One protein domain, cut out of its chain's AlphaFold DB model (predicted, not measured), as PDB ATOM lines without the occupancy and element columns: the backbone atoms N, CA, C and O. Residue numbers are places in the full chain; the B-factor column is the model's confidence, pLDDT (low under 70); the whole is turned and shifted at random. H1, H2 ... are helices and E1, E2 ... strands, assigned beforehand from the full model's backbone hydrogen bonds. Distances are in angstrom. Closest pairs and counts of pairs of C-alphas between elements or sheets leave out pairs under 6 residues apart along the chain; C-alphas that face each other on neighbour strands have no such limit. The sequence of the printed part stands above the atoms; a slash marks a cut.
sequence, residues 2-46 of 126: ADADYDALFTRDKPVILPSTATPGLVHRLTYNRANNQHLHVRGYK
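AT A GLANCE: This is residues 2 to 46 of the 126 residues of the protein "XFP_C domain-containing protein" of Hymenobacter sp. BRD128 (UniProt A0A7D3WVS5). Two short parallel strands, E1 and E2, lie side by side as a small ribbon, and helix H2 packs on E2 as the chain crosses from one strand to the next. A second helix, H1, lies at one end of the elongated outline, apart from H2 and E2, and the last printed residues, 44 to 46, run out toward the other end. The printed part has 45 residues, with two named helices and two named strands in the order H1, E1, H2, E2; the sheet has the order E1, E2 and is parallel, and the class is mixed, helices and strands. The whole is compact, with a radius of gyration of the C-alphas of 10.2 A, and its C-alphas span 31 by 17 by 15 A.

HOW THE PARTS SIT: Start at H1, residues 3 to 10, and go on to strand E1, residues 16 to 19: their closest C-alphas are those of Phe 10 and Val 16, 6.7 A apart. Next comes H2, residues 24 to 31, and then strand E2, residues 40 to 43. E1 and E2 are parallel neighbours, with 21 degrees between their directions. Look at C-alphas 18 and 42, which face each other at 4.7 A; N 41 and O 16, at 2.8 A, and N 43 and O 18, at 2.9 A, are within hydrogen-bond range. E1, H2 and E2 form a strand-helix-strand unit, two parallel neighbour strands with a helix between them along the chain, and its crossover is right-handed. The closest C-alphas of H2 and E2 are those of Pro 24 and Val 42, 5.3 A apart. H1 is apart from H2 and from E2. In H1 and H2 every O i to N i+4 pair is within hydrogen-bond range.

IN THESE COORDINATES: Find C-alpha 3 at (-33.908, 13.992, 29.162); from there H1 runs 10.4 A to C-alpha 10. E1 goes from Val 16 to Pro 19, 9.9 A. C-alpha 24 at (-24.711, 28.266, 17.150) begins H2, which ends 10.6 A away at Thr 31. E2 goes from Leu 40 to Arg 43, 9.7 A, and ends at C-alpha 43, (-20.549, 24.646, 14.037).

THE WHOLE: The C-alphas farthest apart are those of Ala 4 and Lys 46, at 31.5 A. The printed part runs from residue 2 to residue 46 and has no cut. The links from H1 to E1 and from E1 to H2 are tight, and the link from H2 to E2, with 8 residues, is short. In the B-factor column of this model the mean pLDDT of the printed part is 85.9; residues 45 to 46 are under 70.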
ATOM      1  N   ALA A   2     -37.688  13.263  26.160       88.88
ATOM      2  CA  ALA A   2     -37.310  13.186  27.564       88.88
ATOM      3  C   ALA A   2     -35.795  13.395  27.715       88.88
ATOM      4  O   ALA A   2     -35.045  13.232  26.751       88.88
ATOM      5  N   ASP A   3     -35.340  13.775  28.908       86.94
ATOM      6  CA  ASP A   3     -33.908  13.992  29.162       86.94
ATOM      7  C   ASP A   3     -33.095  12.710  28.959       86.94
ATOM      8  O   ASP A   3     -32.045  12.745  28.329       86.94
ATOM      9  N   ALA A   4     -33.637  11.561  29.374       88.19
ATOM     10  CA  ALA A   4     -32.993  10.264  29.185       88.19
ATOM     11  C   ALA A   4     -32.722   9.935  27.703       88.19
ATOM     12  O   ALA A   4     -31.646   9.437  27.379       88.19
ATOM     13  N   ASP A   5     -33.652  10.265  26.801       90.50
ATOM     14  CA  ASP A   5     -33.469  10.052  25.358       90.50
ATOM     15  C   ASP A   5     -32.362  10.958  24.798       90.50
ATOM     16  O   ASP A   5     -31.605  10.564  23.912       90.50
ATOM     17  N   TYR A   6     -32.262  12.189  25.313       88.12
ATOM     18  CA  TYR A   6     -31.214  13.133  24.921       88.12
ATOM     19  C   TYR A   6     -29.843  12.654  25.356       88.12
ATOM     20  O   TYR A   6     -28.917  12.611  24.547       88.12
ATOM     21  N   ASP A   7     -29.737  12.248  26.613       89.19
ATOM     22  CA  ASP A   7     -28.493  11.771  27.191       89.19
ATOM     23  C   ASP A   7     -28.026  10.470  26.523       89.19
ATOM     24  O   ASP A   7     -26.826  10.251  26.379       89.19
ATOM     25  N   ALA A   8     -28.951   9.625  26.056       89.69
ATOM     26  CA  ALA A   8     -28.612   8.431  25.287       89.69
ATOM     27  C   ALA A   8     -27.999   8.760  23.914       89.69
ATOM     28  O   ALA A   8     -27.101   8.052  23.459       89.69
ATOM     29  N   LEU A   9     -28.455   9.833  23.259       89.56
ATOM     30  CA  LEU A   9     -27.968  10.239  21.936       89.56
ATOM     31  C   LEU A   9     -26.695  11.088  22.001       89.56
ATOM     32  O   LEU A   9     -25.783  10.900  21.200       89.56
ATOM     33  N   PHE A  10     -26.639  12.029  22.939       88.94
ATOM     34  CA  PHE A  10     -25.592  13.047  23.004       88.94
ATOM     35  C   PHE A  10     -24.637  12.861  24.170       88.94
ATOM     36  O   PHE A  10     -23.708  13.651  24.300       88.94
ATOM     37  N   THR A  11     -24.809  11.808  24.972       90.12
ATOM     38  CA  THR A  11     -24.055  11.558  26.210       90.12
ATOM     39  C   THR A  11     -24.268  12.664  27.249       90.12
ATOM     40  O   THR A  11     -24.956  13.647  26.981       90.12
ATOM     41  N   ARG A  12     -23.715  12.506  28.457       89.88
ATOM     42  CA  ARG A  12     -23.756  13.546  29.508       89.88
ATOM     43  C   ARG A  12     -22.437  14.297  29.663       89.88
ATOM     44  O   ARG A  12     -22.434  15.424  30.137       89.88
ATOM     45  N   ASP A  13     -21.335  13.640  29.329       87.81
ATOM     46  CA  ASP A  13     -19.989  14.002  29.761       87.81
ATOM     47  C   ASP A  13     -18.968  14.023  28.615       87.81
ATOM     48  O   ASP A  13     -17.827  14.428  28.825       87.81
ATOM     49  N   LYS A  14     -19.351  13.597  27.402       89.25
ATOM     50  CA  LYS A  14     -18.435  13.547  26.259       89.25
ATOM     51  C   LYS A  14     -18.654  14.729  25.311       89.25
ATOM     52  O   LYS A  14     -19.802  15.116  25.072       89.25
ATOM     53  N   PRO A  15     -17.572  15.260  24.707       90.94
ATOM     54  CA  PRO A  15     -17.667  16.284  23.674       90.94
ATOM     55  C   PRO A  15     -18.517  15.841  22.484       90.94
ATOM     56  O   PRO A  15     -18.299  14.770  21.918       90.94
ATOM     57  N   VAL A  16     -19.444  16.704  22.068       91.25
ATOM     58  CA  VAL A  16     -20.279  16.538  20.873       91.25
ATOM     59  C   VAL A  16     -19.952  17.659  19.900       91.25
ATOM     60  O   VAL A  16     -20.043  18.830  20.252       91.25
ATOM     61  N   ILE A  17     -19.610  17.315  18.661       90.75
ATOM     62  CA  ILE A  17     -19.424  18.286  17.578       90.75
ATOM     63  C   ILE A  17     -20.634  18.189  16.659       90.75
ATOM     64  O   ILE A  17     -20.900  17.132  16.091       90.75
ATOM     65  N   LEU A  18     -21.375  19.289  16.535       88.62
ATOM     66  CA  LEU A  18     -22.617  19.345  15.780       88.62
ATOM     67  C   LEU A  18     -22.501  20.358  14.633       88.62
ATOM     68  O   LEU A  18     -22.667  21.557  14.872       88.62
ATOM     69  N   PRO A  19     -22.245  19.910  13.392       85.69
ATOM     70  CA  PRO A  19     -22.452  20.747  12.219       85.69
ATOM     71  C   PRO A  19     -23.955  20.992  12.031       85.69
ATOM     72  O   PRO A  19     -24.756  20.057  12.020       85.69
ATOM     73  N   SER A  20     -24.352  22.256  11.915       81.75
ATOM     74  CA  SER A  20     -25.745  22.678  11.795       81.75
ATOM     75  C   SER A  20     -25.888  23.805  10.782       81.75
ATOM     76  O   SER A  20     -25.031  24.669  10.664       81.75
ATOM     77  N   THR A  21     -27.011  23.839  10.073       78.06
ATOM     78  CA  THR A  21     -27.390  24.999   9.255       78.06
ATOM     79  C   THR A  21     -27.944  26.144  10.106       78.06
ATOM     80  O   THR A  21     -28.017  27.280   9.648       78.06
ATOM     81  N   ALA A  22     -28.327  25.866  11.356       79.75
ATOM     82  CA  ALA A  22     -28.750  26.877  12.309       79.75
ATOM     83  C   ALA A  22     -27.544  27.596  12.926       79.75
ATOM     84  O   ALA A  22     -26.440  27.054  13.021       79.75
ATOM     85  N   THR A  23     -27.767  28.816  13.408       80.44
ATOM     86  CA  THR A  23     -26.725  29.559  14.117       80.44
ATOM     87  C   THR A  23     -26.385  28.877  15.449       80.44
ATOM     88  O   THR A  23     -27.289  28.381  16.138       80.44
ATOM     89  N   PRO A  24     -25.109  28.890  15.885       84.38
ATOM     90  CA  PRO A  24     -24.711  28.266  17.150       84.38
ATOM     91  C   PRO A  24     -25.509  28.795  18.349       84.38
ATOM     92  O   PRO A  24     -25.945  28.034  19.210       84.38
ATOM     93  N   GLY A  25     -25.784  30.104  18.364       83.25
ATOM     94  CA  GLY A  25     -26.551  30.753  19.427       83.25
ATOM     95  C   GLY A  25     -28.021  30.319  19.501       83.25
ATOM     96  O   GLY A  25     -28.626  30.402  20.570       83.25
ATOM     97  N   LEU A  26     -28.625  29.853  18.403       86.56
ATOM     98  CA  LEU A  26     -29.962  29.260  18.453       86.56
ATOM     99  C   LEU A  26     -29.907  27.866  19.082       86.56
ATOM    100  O   LEU A  26     -30.679  27.571  19.990       86.56
ATOM    101  N   VAL A  27     -28.964  27.030  18.648       86.12
ATOM    102  CA  VAL A  27     -28.839  25.652  19.141       86.12
ATOM    103  C   VAL A  27     -28.504  25.620  20.635       86.12
ATOM    104  O   VAL A  27     -29.141  24.873  21.377       86.12
ATOM    105  N   HIS A  28     -27.598  26.479  21.111       87.31
ATOM    106  CA  HIS A  28     -27.307  26.597  22.545       87.31
ATOM    107  C   HIS A  28     -28.515  27.071  23.358       87.31
ATOM    108  O   HIS A  28     -28.749  26.571  24.455       87.31
ATOM    109  N   ARG A  29     -29.342  27.979  22.819       87.69
ATOM    110  CA  ARG A  29     -30.593  28.384  23.482       87.69
ATOM    111  C   ARG A  29     -31.624  27.265  23.531       87.69
ATOM    112  O   ARG A  29     -32.368  27.189  24.496       87.69
ATOM    113  N   LEU A  30     -31.673  26.387  22.532       88.56
ATOM    114  CA  LEU A  30     -32.586  25.239  22.532       88.56
ATOM    115  C   LEU A  30     -32.117  24.111  23.458       88.56
ATOM    116  O   LEU A  30     -32.933  23.357  23.984       88.56
ATOM    117  N   THR A  31     -30.807  23.993  23.663       88.31
ATOM    118  CA  THR A  31     -30.191  22.919  24.453       88.31
ATOM    119  C   THR A  31     -29.754  23.367  25.847       88.31
ATOM    120  O   THR A  31     -29.188  22.564  26.578       88.31
ATOM    121  N   TYR A  32     -30.073  24.598  26.262       87.44
ATOM    122  CA  TYR A  32     -29.533  25.198  27.488       87.44
ATOM    123  C   TYR A  32     -29.782  24.385  28.768       87.44
ATOM    124  O   TYR A  32     -28.904  24.321  29.623       87.44
ATOM    125  N   ASN A  33     -30.943  23.729  28.871       87.38
ATOM    126  CA  ASN A  33     -31.327  22.883  30.007       87.38
ATOM    127  C   ASN A  33     -30.821  21.434  29.913       87.38
ATOM    128  O   ASN A  33     -31.133  20.620  30.777       87.38
ATOM    129  N   ARG A  34     -30.089  21.070  28.856       89.44
ATOM    130  CA  ARG A  34     -29.582  19.706  28.679       89.44
ATOM    131  C   ARG A  34     -28.259  19.533  29.412       89.44
ATOM    132  O   ARG A  34     -27.403  20.414  29.371       89.44
ATOM    133  N   ALA A  35     -28.072  18.363  30.022       85.12
ATOM    134  CA  ALA A  35     -26.904  18.066  30.851       85.12
ATOM    135  C   ALA A  35     -25.572  18.269  30.105       85.12
ATOM    136  O   ALA A  35     -24.626  18.800  30.676       85.12
ATOM    137  N   ASN A  36     -25.521  17.914  28.816       87.12
ATOM    138  CA  ASN A  36     -24.295  17.980  28.018       87.12
ATOM    139  C   ASN A  36     -24.067  19.313  27.280       87.12
ATOM    140  O   ASN A  36     -23.180  19.403  26.436       87.12
ATOM    141  N   ASN A  37     -24.850  20.363  27.559       85.50
ATOM    142  CA  ASN A  37     -24.739  21.636  26.833       85.50
ATOM    143  C   ASN A  37     -23.332  22.262  26.928       85.50
ATOM    144  O   ASN A  37     -22.869  22.890  25.981       85.50
ATOM    145  N   GLN A  38     -22.618  22.046  28.038       86.06
ATOM    146  CA  GLN A  38     -21.241  22.528  28.204       86.06
ATOM    147  C   GLN A  38     -20.229  21.841  27.273       86.06
ATOM    148  O   GLN A  38     -19.201  22.436  26.957       86.06
ATOM    149  N   HIS A  39     -20.519  20.623  26.805       87.31
ATOM    150  CA  HIS A  39     -19.668  19.890  25.862       87.31
ATOM    151  C   HIS A  39     -20.241  19.858  24.439       87.31
ATOM    152  O   HIS A  39     -19.713  19.158  23.570       87.31
ATOM    153  N   LEU A  40     -21.319  20.606  24.185       89.69
ATOM    154  CA  LEU A  40     -21.901  20.747  22.861       89.69
ATOM    155  C   LEU A  40     -21.157  21.841  22.089       89.69
ATOM    156  O   LEU A  40     -21.182  23.013  22.448       89.69
ATOM    157  N   HIS A  41     -20.513  21.461  20.994       89.44
ATOM    158  CA  HIS A  41     -19.775  22.361  20.119       89.44
ATOM    159  C   HIS A  41     -20.488  22.459  18.781       89.44
ATOM    160  O   HIS A  41     -20.355  21.596  17.912       89.44
ATOM    161  N   VAL A  42     -21.276  23.518  18.627       86.50
ATOM    162  CA  VAL A  42     -22.064  23.738  17.416       86.50
ATOM    163  C   VAL A  42     -21.239  24.521  16.405       86.50
ATOM    164  O   VAL A  42     -20.806  25.642  16.677       86.50
ATOM    165  N   ARG A  43     -21.054  23.945  15.219       83.62
ATOM    166  CA  ARG A  43     -20.549  24.646  14.037       83.62
ATOM    167  C   ARG A  43     -21.751  25.003  13.187       83.62
ATOM    168  O   ARG A  43     -22.435  24.115  12.694       83.62
ATOM    169  N   GLY A  44     -22.054  26.288  13.124       73.81
ATOM    170  CA  GLY A  44     -23.249  26.795  12.471       73.81
ATOM    171  C   GLY A  44     -22.918  27.750  11.343       73.81
ATOM    172  O   GLY A  44     -21.779  28.201  11.216       73.81
ATOM    173  N   TYR A  45     -23.948  28.111  10.587       66.44
ATOM    174  CA  TYR A  45     -23.862  29.154   9.574       66.44
ATOM    175  C   TYR A  45     -23.273  30.448  10.164       66.44
ATOM    176  O   TYR A  45     -23.763  30.962  11.177       66.44
ATOM    177  N   LYS A  46     -22.217  30.960   9.527       63.53
ATOM    178  CA  LYS A  46     -21.697  32.322   9.722       63.53
ATOM    179  C   LYS A  46     -22.188  33.149   8.535       63.53
ATOM    180  O   LYS A  46     -22.251  32.611   7.442       63.53
TER     181      LYS A  46